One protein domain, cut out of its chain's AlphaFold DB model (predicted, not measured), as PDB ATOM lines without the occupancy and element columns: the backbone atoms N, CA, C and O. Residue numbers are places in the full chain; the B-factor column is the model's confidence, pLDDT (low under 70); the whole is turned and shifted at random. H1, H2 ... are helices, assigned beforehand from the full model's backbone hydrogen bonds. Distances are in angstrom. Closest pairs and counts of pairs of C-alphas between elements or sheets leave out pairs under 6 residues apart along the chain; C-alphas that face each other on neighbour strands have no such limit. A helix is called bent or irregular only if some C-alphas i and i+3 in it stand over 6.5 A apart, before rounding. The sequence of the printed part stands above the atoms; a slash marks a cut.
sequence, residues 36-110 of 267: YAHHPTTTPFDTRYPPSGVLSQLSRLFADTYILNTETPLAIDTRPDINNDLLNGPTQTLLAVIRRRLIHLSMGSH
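Overview. This is residues 36 to 110 of the 267 residues of an uncharacterized protein of Pichia kudriavzevii (UniProt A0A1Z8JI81). Two long helices, H1 and H3, cross steeply as an X, and a short helix, H2, sits near the end of H1 and the beginning of H3. At the other end of the longest axis lies a stretch with no named element, residues 36 to 51. The 75 printed residues hold three named helices, in the order H1, H2, H3, and no named strand; the class is all helix. The whole is only just compact, close to loose, with a radius of gyration of the C-alphas of 13.3 A, and it is elongated, spanning 38 by 24 by 20 A.

Arrangement. H1, residues 52 to 68, touches H3, residues 91 to 108, with residues 94 to 102 of H3 alone. Their closest C-alphas are those of Ser 59 and Leu 95, 5.6 A apart, and they run opposite ways at a steep tilt of 64 degrees. H2, residues 80 to 88, is close to H1 but not clearly touching it; the closest C-alphas, of Leu 68 and Leu 87, are 7.8 A apart. Their steep tilt of 69.6 degrees is only just short of about perpendicular. H2 and H3 only just touch, with 3 pairs of C-alphas within 8 A, and only at the corner by their link; the closest C-alphas are those of Leu 86 and Leu 94, 5.7 A apart. In H2 and H3 every O i to N i+4 pair is within hydrogen-bond range; in H1, 12 of 13 are.

Along the chain. H1 begins with C-alpha 52 at (17.075, 11.299, -36.049) and is 21.9 A long; it is only just irregular, C-alphas 65 and 68 being 6.8 A apart. H2 measures 12.0 A from first to last C-alpha. H3, 25.5 A long, ends with C-alpha 108 at (4.666, 22.685, -41.318).

Size, cuts and confidence. The two C-alphas farthest apart, of Thr 43 and Asp 81, are 39.8 A apart. The printed part has no cut. The link from H1 to H2 is long, with 11 residues; that from H2 to H3 is tight. Mean pLDDT of the printed part is 89.5, and residues 109 to 110 are under 70.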
ATOM      1  N   TYR A  36      20.269  18.971 -48.787       92.19
ATOM      2  CA  TYR A  36      20.719  17.642 -48.367       92.19
ATOM      3  C   TYR A  36      19.734  16.538 -48.785       92.19
ATOM      4  O   TYR A  36      20.145  15.483 -49.261       92.19
ATOM      5  N   ALA A  37      18.431  16.766 -48.632       90.12
ATOM      6  CA  ALA A  37      17.404  15.772 -48.924       90.12
ATOM      7  C   ALA A  37      17.305  15.404 -50.416       90.12
ATOM      8  O   ALA A  37      16.898  14.287 -50.736       90.12
ATOM      9  N   HIS A  38      17.705  16.300 -51.325       87.00
ATOM     10  CA  HIS A  38      17.818  16.004 -52.758       87.00
ATOM     11  C   HIS A  38      19.006  15.094 -53.100       87.00
ATOM     12  O   HIS A  38      18.948  14.356 -54.086       87.00
ATOM     13  N   HIS A  39      20.055  15.105 -52.276       86.94
ATOM     14  CA  HIS A  39      21.269  14.313 -52.470       86.94
ATOM     15  C   HIS A  39      21.703  13.643 -51.155       86.94
ATOM     16  O   HIS A  39      22.774  13.953 -50.623       86.94
ATOM     17  N   PRO A  40      20.883  12.734 -50.591       84.50
ATOM     18  CA  PRO A  40      21.176  12.154 -49.293       84.50
ATOM     19  C   PRO A  40      22.397  11.236 -49.396       84.50
ATOM     20  O   PRO A  40      22.476  10.365 -50.261       84.50
ATOM     21  N   THR A  41      23.336  11.377 -48.460       82.25
ATOM     22  CA  THR A  41      24.471  10.446 -48.315       82.25
ATOM     23  C   THR A  41      24.065   9.128 -47.647       82.25
ATOM     24  O   THR A  41      24.862   8.201 -47.529       82.25
ATOM     25  N   THR A  42      22.829   9.059 -47.153       81.31
ATOM     26  CA  THR A  42      22.206   7.891 -46.529       81.31
ATOM     27  C   THR A  42      21.127   7.310 -47.437       81.31
ATOM     28  O   THR A  42      20.783   7.889 -48.464       81.31
ATOM     29  N   THR A  43      20.522   6.193 -47.023       84.25
ATOM     30  CA  THR A  43      19.295   5.693 -47.653       84.25
ATOM     31  C   THR A  43      18.266   6.826 -47.794       84.25
ATOM     32  O   THR A  43      18.072   7.566 -46.822       84.25
ATOM     33  N   PRO A  44      17.610   6.969 -48.961       87.31
ATOM     34  CA  PRO A  44      16.551   7.952 -49.157       87.31
ATOM     35  C   PRO A  44      15.452   7.835 -48.097       87.31
ATOM     36  O   PRO A  44      15.113   6.735 -47.652       87.31
ATOM     37  N   PHE A  45      14.892   8.973 -47.699       90.06
ATOM     38  CA  PHE A  45      13.876   9.079 -46.654       90.06
ATOM     39  C   PHE A  45      12.798  10.093 -47.052       90.06
ATOM     40  O   PHE A  45      12.998  10.914 -47.944       90.06
ATOM     41  N   ASP A  46      11.643  10.029 -46.388       88.31
ATOM     42  CA  ASP A  46      10.577  11.017 -46.563       88.31
ATOM     43  C   ASP A  46      11.000  12.348 -45.929       88.31
ATOM     44  O   ASP A  46      11.265  12.416 -44.726       88.31
ATOM     45  N   THR A  47      11.036  13.416 -46.727       90.19
ATOM     46  CA  THR A  47      11.483  14.745 -46.289       90.19
ATOM     47  C   THR A  47      10.592  15.362 -45.212       90.19
ATOM     48  O   THR A  47      11.016  16.278 -44.506       90.19
ATOM     49  N   ARG A  48       9.378  14.846 -45.020       89.06
ATOM     50  CA  ARG A  48       8.472  15.276 -43.945       89.06
ATOM     51  C   ARG A  48       8.862  14.703 -42.585       89.06
ATOM     52  O   ARG A  48       8.509  15.273 -41.554       89.06
ATOM     53  N   TYR A  49       9.590  13.587 -42.584       90.19
ATOM     54  CA  TYR A  49       9.962  12.834 -41.389       90.19
ATOM     55  C   TYR A  49      11.470  12.550 -41.389       90.19
ATOM     56  O   TYR A  49      11.884  11.395 -41.537       90.19
ATOM     57  N   PRO A  50      12.310  13.592 -41.231       90.56
ATOM     58  CA  PRO A  50      13.757  13.427 -41.223       90.56
ATOM     59  C   PRO A  50      14.192  12.434 -40.131       90.56
ATOM     60  O   PRO A  50      13.830  12.605 -38.961       90.56
ATOM     61  N   PRO A  51      15.004  11.415 -40.471       93.12
ATOM     62  CA  PRO A  51      15.554  10.490 -39.490       93.12
ATOM     63  C   PRO A  51      16.365  11.216 -38.410       93.12
ATOM     64  O   PRO A  51      17.067  12.191 -38.684       93.12
ATOM     65  N   SER A  52      16.353  10.695 -37.182       91.44
ATOM     66  CA  SER A  52      17.075  11.299 -36.049       91.44
ATOM     67  C   SER A  52      18.580  11.457 -36.298       91.44
ATOM     68  O   SER A  52      19.168  12.463 -35.899       91.44
ATOM     69  N   GLY A  53      19.200  10.503 -36.999       92.31
ATOM     70  CA  GLY A  53      20.603  10.589 -37.413       92.31
ATOM     71  C   GLY A  53      20.873  11.779 -38.338       92.31
ATOM     72  O   GLY A  53      21.828  12.519 -38.115       92.31
ATOM     73  N   VAL A  54      19.976  12.018 -39.301       93.38
ATOM     74  CA  VAL A  54      20.043  13.159 -40.227       93.38
ATOM     75  C   VAL A  54      19.860  14.473 -39.470       93.38
ATOM     76  O   VAL A  54      20.667  15.383 -39.628       93.38
ATOM     77  N   LEU A  55      18.873  14.564 -38.573       94.38
ATOM     78  CA  LEU A  55      18.673  15.747 -37.724       94.38
ATOM     79  C   LEU A  55      19.914  16.068 -36.884       94.38
ATOM     80  O   LEU A  55      20.330  17.222 -36.785       94.38
ATOM     81  N   SER A  56      20.524  15.045 -36.280       94.56
ATOM     82  CA  SER A  56      21.736  15.206 -35.473       94.56
ATOM     83  C   SER A  56      22.903  15.737 -36.305       94.56
ATOM     84  O   SER A  56      23.545  16.709 -35.900       94.56
ATOM     85  N   GLN A  57      23.125  15.158 -37.485       94.38
ATOM     86  CA  GLN A  57      24.182  15.572 -38.403       94.38
ATOM     87  C   GLN A  57      23.960  16.995 -38.923       94.38
ATOM     88  O   GLN A  57      24.846  17.838 -38.794       94.38
ATOM     89  N   LEU A  58      22.772  17.282 -39.459       95.12
ATOM     90  CA  LEU A  58      22.468  18.582 -40.054       95.12
ATOM     91  C   LEU A  58      22.457  19.700 -39.020       95.12
ATOM     92  O   LEU A  58      22.996  20.761 -39.296       95.12
ATOM     93  N   SER A  59      21.923  19.463 -37.816       96.31
ATOM     94  CA  SER A  59      21.960  20.476 -36.749       96.31
ATOM     95  C   SER A  59      23.383  20.893 -36.385       96.31
ATOM     96  O   SER A  59      23.627  22.076 -36.170       96.31
ATOM     97  N   ARG A  60      24.325  19.940 -36.355       96.06
ATOM     98  CA  ARG A  60      25.736  20.224 -36.080       96.06
ATOM     99  C   ARG A  60      26.376  20.994 -37.227       96.06
ATOM    100  O   ARG A  60      26.912  22.066 -36.995       96.06
ATOM    101  N   LEU A  61      26.250  20.484 -38.453       95.06
ATOM    102  CA  LEU A  61      26.827  21.133 -39.631       95.06
ATOM    103  C   LEU A  61      26.284  22.553 -39.826       95.06
ATOM    104  O   LEU A  61      27.046  23.468 -40.127       95.06
ATOM    105  N   PHE A  62      24.981  22.745 -39.623       95.69
ATOM    106  CA  PHE A  62      24.348  24.052 -39.715       95.69
ATOM    107  C   PHE A  62      24.881  25.012 -38.648       95.69
ATOM    108  O   PHE A  62      25.270  26.130 -38.983       95.69
ATOM    109  N   ALA A  63      24.955  24.571 -37.385       94.88
ATOM    110  CA  ALA A  63      25.511  25.379 -36.303       94.88
ATOM    111  C   ALA A  63      26.962  25.779 -36.586       94.88
ATOM    112  O   ALA A  63      27.305  26.952 -36.473       94.88
ATOM    113  N   ASP A  64      27.795  24.839 -37.025       93.81
ATOM    114  CA  ASP A  64      29.200  25.109 -37.320       93.81
ATOM    115  C   ASP A  64      29.361  26.098 -38.484       93.81
ATOM    116  O   ASP A  64      30.228  26.964 -38.426       93.81
ATOM    117  N   THR A  65      28.519  25.992 -39.517       92.00
ATOM    118  CA  THR A  65      28.645  26.783 -40.754       92.00
ATOM    119  C   THR A  65      28.057  28.187 -40.628       92.00
ATOM    120  O   THR A  65      28.649  29.148 -41.112       92.00
ATOM    121  N   TYR A  66      26.882  28.317 -40.008       91.81
ATOM    122  CA  TYR A  66      26.097  29.557 -40.034       91.81
ATOM    123  C   TYR A  66      26.071  30.302 -38.702       91.81
ATOM    124  O   TYR A  66      25.635  31.451 -38.668       91.81
ATOM    125  N   ILE A  67      26.504  29.672 -37.606       92.19
ATOM    126  CA  ILE A  67      26.338  30.231 -36.259       92.19
ATOM    127  C   ILE A  67      27.678  30.350 -35.526       92.19
ATOM    128  O   ILE A  67      28.028  31.439 -35.091       92.19
ATOM    129  N   LEU A  68      28.437  29.263 -35.377       90.44
ATOM    130  CA  LEU A  68      29.595  29.219 -34.476       90.44
ATOM    131  C   LEU A  68      30.913  29.651 -35.135       90.44
ATOM    132  O   LEU A  68      31.704  30.332 -34.489       90.44
ATOM    133  N   ASN A  69      31.165  29.282 -36.399       86.62
ATOM    134  CA  ASN A  69      32.449  29.540 -37.073       86.62
ATOM    135  C   ASN A  69      32.332  30.570 -38.210       86.62
ATOM    136  O   ASN A  69      32.935  30.405 -39.270       86.62
ATOM    137  N   THR A  70      31.537  31.621 -38.013       84.19
ATOM    138  CA  THR A  70      31.341  32.694 -39.002       84.19
ATOM    139  C   THR A  70      31.584  34.067 -38.381       84.19
ATOM    140  O   THR A  70      31.313  34.284 -37.201       84.19
ATOM    141  N   GLU A  71      32.087  35.005 -39.185       79.12
ATOM    142  CA  GLU A  71      32.300  36.400 -38.774       79.12
ATOM    143  C   GLU A  71      30.975  37.122 -38.489       79.12
ATOM    144  O   GLU A  71      30.913  38.011 -37.643       79.12
ATOM    145  N   THR A  72      29.901  36.720 -39.175       83.69
ATOM    146  CA  THR A  72      28.547  37.252 -38.988       83.69
ATOM    147  C   THR A  72      27.595  36.103 -38.650       83.69
ATOM    148  O   THR A  72      27.058  35.477 -39.571       83.69
ATOM    149  N   PRO A  73      27.413  35.774 -37.356       86.19
ATOM    150  CA  PRO A  73      26.546  34.683 -36.932       86.19
ATOM    151  C   PRO A  73      25.092  34.971 -37.285       86.19
ATOM    152  O   PRO A  73      24.572  36.059 -37.026       86.19
ATOM    153  N   LEU A  74      24.431  33.973 -37.866       90.44
ATOM    154  CA  LEU A  74      23.010  34.045 -38.158       90.44
ATOM    155  C   LEU A  74      22.222  34.076 -36.846       90.44
ATOM    156  O   LEU A  74      22.371  33.198 -35.994       90.44
ATOM    157  N   ALA A  75      21.381  35.096 -36.682       90.44
ATOM    158  CA  ALA A  75      20.572  35.248 -35.484       90.44
ATOM    159  C   ALA A  75      19.460  34.195 -35.450       90.44
ATOM    160  O   ALA A  75      18.622  34.142 -36.348       90.44
ATOM    161  N   ILE A  76      19.449  33.370 -34.403       91.75
ATOM    162  CA  ILE A  76      18.459  32.299 -34.242       91.75
ATOM    163  C   ILE A  76      17.133  32.887 -33.774       91.75
ATOM    164  O   ILE A  76      16.089  32.584 -34.342       91.75
ATOM    165  N   ASP A  77      17.189  33.745 -32.754       91.44
ATOM    166  CA  ASP A  77      16.056  34.498 -32.223       91.44
ATOM    167  C   ASP A  77      16.206  35.978 -32.600       91.44
ATOM    168  O   ASP A  77      17.312  36.523 -32.613       91.44
ATOM    169  N   THR A  78      15.086  36.635 -32.891       90.94
ATOM    170  CA  THR A  78      15.022  38.085 -33.144       90.94
ATOM    171  C   THR A  78      15.425  38.917 -31.926       90.94
ATOM    172  O   THR A  78      15.848  40.066 -32.073       90.94
ATOM    173  N   ARG A  79      15.314  38.353 -30.719       91.88
ATOM    174  CA  ARG A  79      15.703  39.005 -29.471       91.88
ATOM    175  C   ARG A  79      17.170  38.711 -29.132       91.88
ATOM    176  O   ARG A  79      17.574  37.545 -29.066       91.88
ATOM    177  N   PRO A  80      17.986  39.751 -28.881       88.88
ATOM    178  CA  PRO A  80      19.427  39.597 -28.720       88.88
ATOM    179  C   PRO A  80      19.828  38.928 -27.401       88.88
ATOM    180  O   PRO A  80      20.856  38.261 -27.360       88.88
ATOM    181  N   ASP A  81      19.059  39.086 -26.325       90.75
ATOM    182  CA  ASP A  81      19.317  38.477 -25.016       90.75
ATOM    183  C   ASP A  81      19.250  36.947 -25.081       90.75
ATOM    184  O   ASP A  81      20.183  36.264 -24.663       90.75
ATOM    185  N   ILE A  82      18.199  36.413 -25.703       89.69
ATOM    186  CA  ILE A  82      18.007  34.966 -25.859       89.69
ATOM    187  C   ILE A  82      18.989  34.386 -26.868       89.69
ATOM    188  O   ILE A  82      19.529  33.304 -26.648       89.69
ATOM    189  N   ASN A  83      19.265  35.110 -27.954       90.38
ATOM    190  CA  ASN A  83      20.275  34.676 -28.909       90.38
ATOM    191  C   ASN A  83      21.659  34.587 -28.237       90.38
ATOM    192  O   ASN A  83      22.343  33.580 -28.375       90.38
ATOM    193  N   ASN A  84      22.047  35.580 -27.428       89.06
ATOM    194  CA  ASN A  84      23.304  35.525 -26.676       89.06
ATOM    195  C   ASN A  84      23.339  34.379 -25.656       89.06
ATOM    196  O   ASN A  84      24.385  33.747 -25.512       89.06
ATOM    197  N   ASP A  85      22.235  34.082 -24.972       90.69
ATOM    198  CA  ASP A  85      22.164  32.943 -24.047       90.69
ATOM    199  C   ASP A  85      22.345  31.600 -24.778       90.69
ATOM    200  O   ASP A  85      23.094  30.731 -24.334       90.69
ATOM    201  N   LEU A  86      21.752  31.452 -25.968       89.44
ATOM    202  CA  LEU A  86      21.926  30.261 -26.805       89.44
ATOM    203  C   LEU A  86      23.356  30.094 -27.334       89.44
ATOM    204  O   LEU A  86      23.835  28.963 -27.436       89.44
ATOM    205  N   LEU A  87      24.018  31.196 -27.690       89.38
ATOM    206  CA  LEU A  87      25.376  31.181 -28.242       89.38
ATOM    207  C   LEU A  87      26.443  30.940 -27.171       89.38
ATOM    208  O   LEU A  87      27.408  30.221 -27.421       89.38
ATOM    209  N   ASN A  88      26.268  31.522 -25.982       90.06
ATOM    210  CA  ASN A  88      27.216  31.386 -24.872       90.06
ATOM    211  C   ASN A  88      26.905  30.187 -23.962       90.06
ATOM    212  O   ASN A  88      27.733  29.799 -23.135       90.06
ATOM    213  N   GLY A  89      25.708  29.617 -24.084       87.81
ATOM    214  CA  GLY A  89      25.259  28.474 -23.311       87.81
ATOM    215  C   GLY A  89      25.792  27.128 -23.818       87.81
ATOM    216  O   GLY A  89      26.673  27.042 -24.678       87.81
ATOM    217  N   PRO A  90      25.248  26.017 -23.292       90.19
ATOM    218  CA  PRO A  90      25.634  24.684 -23.726       90.19
ATOM    219  C   PRO A  90      25.284  24.451 -25.201       90.19
ATOM    220  O   PRO A  90      24.117  24.514 -25.589       90.19
ATOM    221  N   THR A  91      26.267  24.040 -26.007       90.94
ATOM    222  CA  THR A  91      26.069  23.736 -27.438       90.94
ATOM    223  C   THR A  91      24.959  22.708 -27.671       90.94
ATOM    224  O   THR A  91      24.277  22.736 -28.690       90.94
ATOM    225  N   GLN A  92      24.721  21.798 -26.722       91.56
ATOM    226  CA  GLN A  92      23.638  20.818 -26.838       91.56
ATOM    227  C   GLN A  92      22.249  21.465 -26.855       91.56
ATOM    228  O   GLN A  92      21.382  20.986 -27.584       91.56
ATOM    229  N   THR A  93      22.049  22.553 -26.108       91.31
ATOM    230  CA  THR A  93      20.794  23.315 -26.097       91.31
ATOM    231  C   THR A  93      20.563  23.950 -27.461       91.31
ATOM    232  O   THR A  93      19.506  23.752 -28.057       91.31
ATOM    233  N   LEU A  94      21.589  24.612 -28.003       92.75
ATOM    234  CA  LEU A  94      21.576  25.174 -29.351       92.75
ATOM    235  C   LEU A  94      21.196  24.117 -30.402       92.75
ATOM    236  O   LEU A  94      20.254  24.296 -31.175       92.75
ATOM    237  N   LEU A  95      21.884  22.973 -30.395       95.56
ATOM    238  CA  LEU A  95      21.611  21.885 -31.335       95.56
ATOM    239  C   LEU A  95      20.198  21.313 -31.160       95.56
ATOM    240  O   LEU A  95      19.549  20.976 -32.149       95.56
ATOM    241  N   ALA A  96      19.702  21.198 -29.927       93.69
ATOM    242  CA  ALA A  96      18.345  20.733 -29.658       93.69
ATOM    243  C   ALA A  96      17.287  21.700 -30.211       93.69
ATOM    244  O   ALA A  96      16.317  21.242 -30.820       93.69
ATOM    245  N   VAL A  97      17.500  23.013 -30.067       94.50
ATOM    246  CA  VAL A  97      16.633  24.054 -30.643       94.50
ATOM    247  C   VAL A  97      16.613  23.953 -32.169       94.50
ATOM    248  O   VAL A  97      15.533  23.856 -32.751       94.50
ATOM    249  N   ILE A  98      17.782  23.862 -32.816       95.56
ATOM    250  CA  ILE A  98      17.888  23.717 -34.279       95.56
ATOM    251  C   ILE A  98      17.155  22.456 -34.759       95.56
ATOM    252  O   ILE A  98      16.338  22.522 -35.678       95.56
ATOM    253  N   ARG A  99      17.392  21.299 -34.119       95.62
ATOM    254  CA  ARG A  99      16.713  20.035 -34.472       95.62
ATOM    255  C   ARG A  99      15.203  20.166 -34.358       95.62
ATOM    256  O   ARG A  99      14.477  19.721 -35.244       95.62
ATOM    257  N   ARG A 100      14.728  20.751 -33.258       92.75
ATOM    258  CA  ARG A 100      13.297  20.875 -32.998       92.75
ATOM    259  C   ARG A 100      12.635  21.829 -33.986       92.75
ATOM    260  O   ARG A 100      11.574  21.492 -34.511       92.75
ATOM    261  N   ARG A 101      13.283  22.952 -34.302       93.94
ATOM    262  CA  ARG A 101      12.792  23.882 -35.321       93.94
ATOM    263  C   ARG A 101      12.754  23.236 -36.703       93.94
ATOM    264  O   ARG A 101      11.736  23.341 -37.377       93.94
ATOM    265  N   LEU A 102      13.779  22.471 -37.078       94.38
ATOM    266  CA  LEU A 102      13.800  21.751 -38.353       94.38
ATOM    267  C   LEU A 102      12.648  20.741 -38.483       94.38
ATOM    268  O   LEU A 102      12.035  20.645 -39.547       94.38
ATOM    269  N   ILE A 103      12.303  20.024 -37.407       93.25
ATOM    270  CA  ILE A 103      11.118  19.148 -37.388       93.25
ATOM    271  C   ILE A 103       9.849  19.968 -37.651       93.25
ATOM    272  O   ILE A 103       9.036  19.582 -38.490       93.25
ATOM    273  N   HIS A 104       9.687  21.113 -36.978       91.31
ATOM    274  CA  HIS A 104       8.522  21.980 -37.174       91.31
ATOM    275  C   HIS A 104       8.422  22.491 -38.618       91.31
ATOM    276  O   HIS A 104       7.333  22.466 -39.184       91.31
ATOM    277  N   LEU A 105       9.539  22.888 -39.234       91.75
ATOM    278  CA  LEU A 105       9.578  23.331 -40.633       91.75
ATOM    279  C   LEU A 105       9.243  22.182 -41.598       91.75
ATOM    280  O   LEU A 105       8.419  22.343 -42.498       91.75
ATOM    281  N   SER A 106       9.799  20.991 -41.360       90.38
ATOM    282  CA  SER A 106       9.566  19.798 -42.192       90.38
ATOM    283  C   SER A 106       8.098  19.358 -42.181       90.38
ATOM    284  O   SER A 106       7.548  18.977 -43.215       90.38
ATOM    285  N   MET A 107       7.447  19.447 -41.019       86.00
ATOM    286  CA  MET A 107       6.034  19.100 -40.851       86.00
ATOM    287  C   MET A 107       5.090  20.237 -41.278       86.00
ATOM    288  O   MET A 107       4.014  19.973 -41.811       86.00
ATOM    289  N   GLY A 108       5.481  21.495 -41.056       72.00
ATOM    290  CA  GLY A 108       4.666  22.685 -41.318       72.00
ATOM    291  C   GLY A 108       4.657  23.145 -42.778       72.00
ATOM    292  O   GLY A 108       3.683  23.760 -43.216       72.00
ATOM    293  N   SER A 109       5.682  22.798 -43.566       57.19
ATOM    294  CA  SER A 109       5.816  23.247 -44.962       57.19
ATOM    295  C   SER A 109       4.724  22.723 -45.910       57.19
ATOM    296  O   SER A 109       4.582  23.250 -47.008       57.19
ATOM    297  N   HIS A 110       3.928  21.726 -45.508       50.47
ATOM    298  CA  HIS A 110       2.784  21.242 -46.295       50.47
ATOM    299  C   HIS A 110       1.426  21.803 -45.815       50.47
ATOM    300  O   HIS A 110       0.395  21.434 -46.374       50.47
TER     301      HIS A 110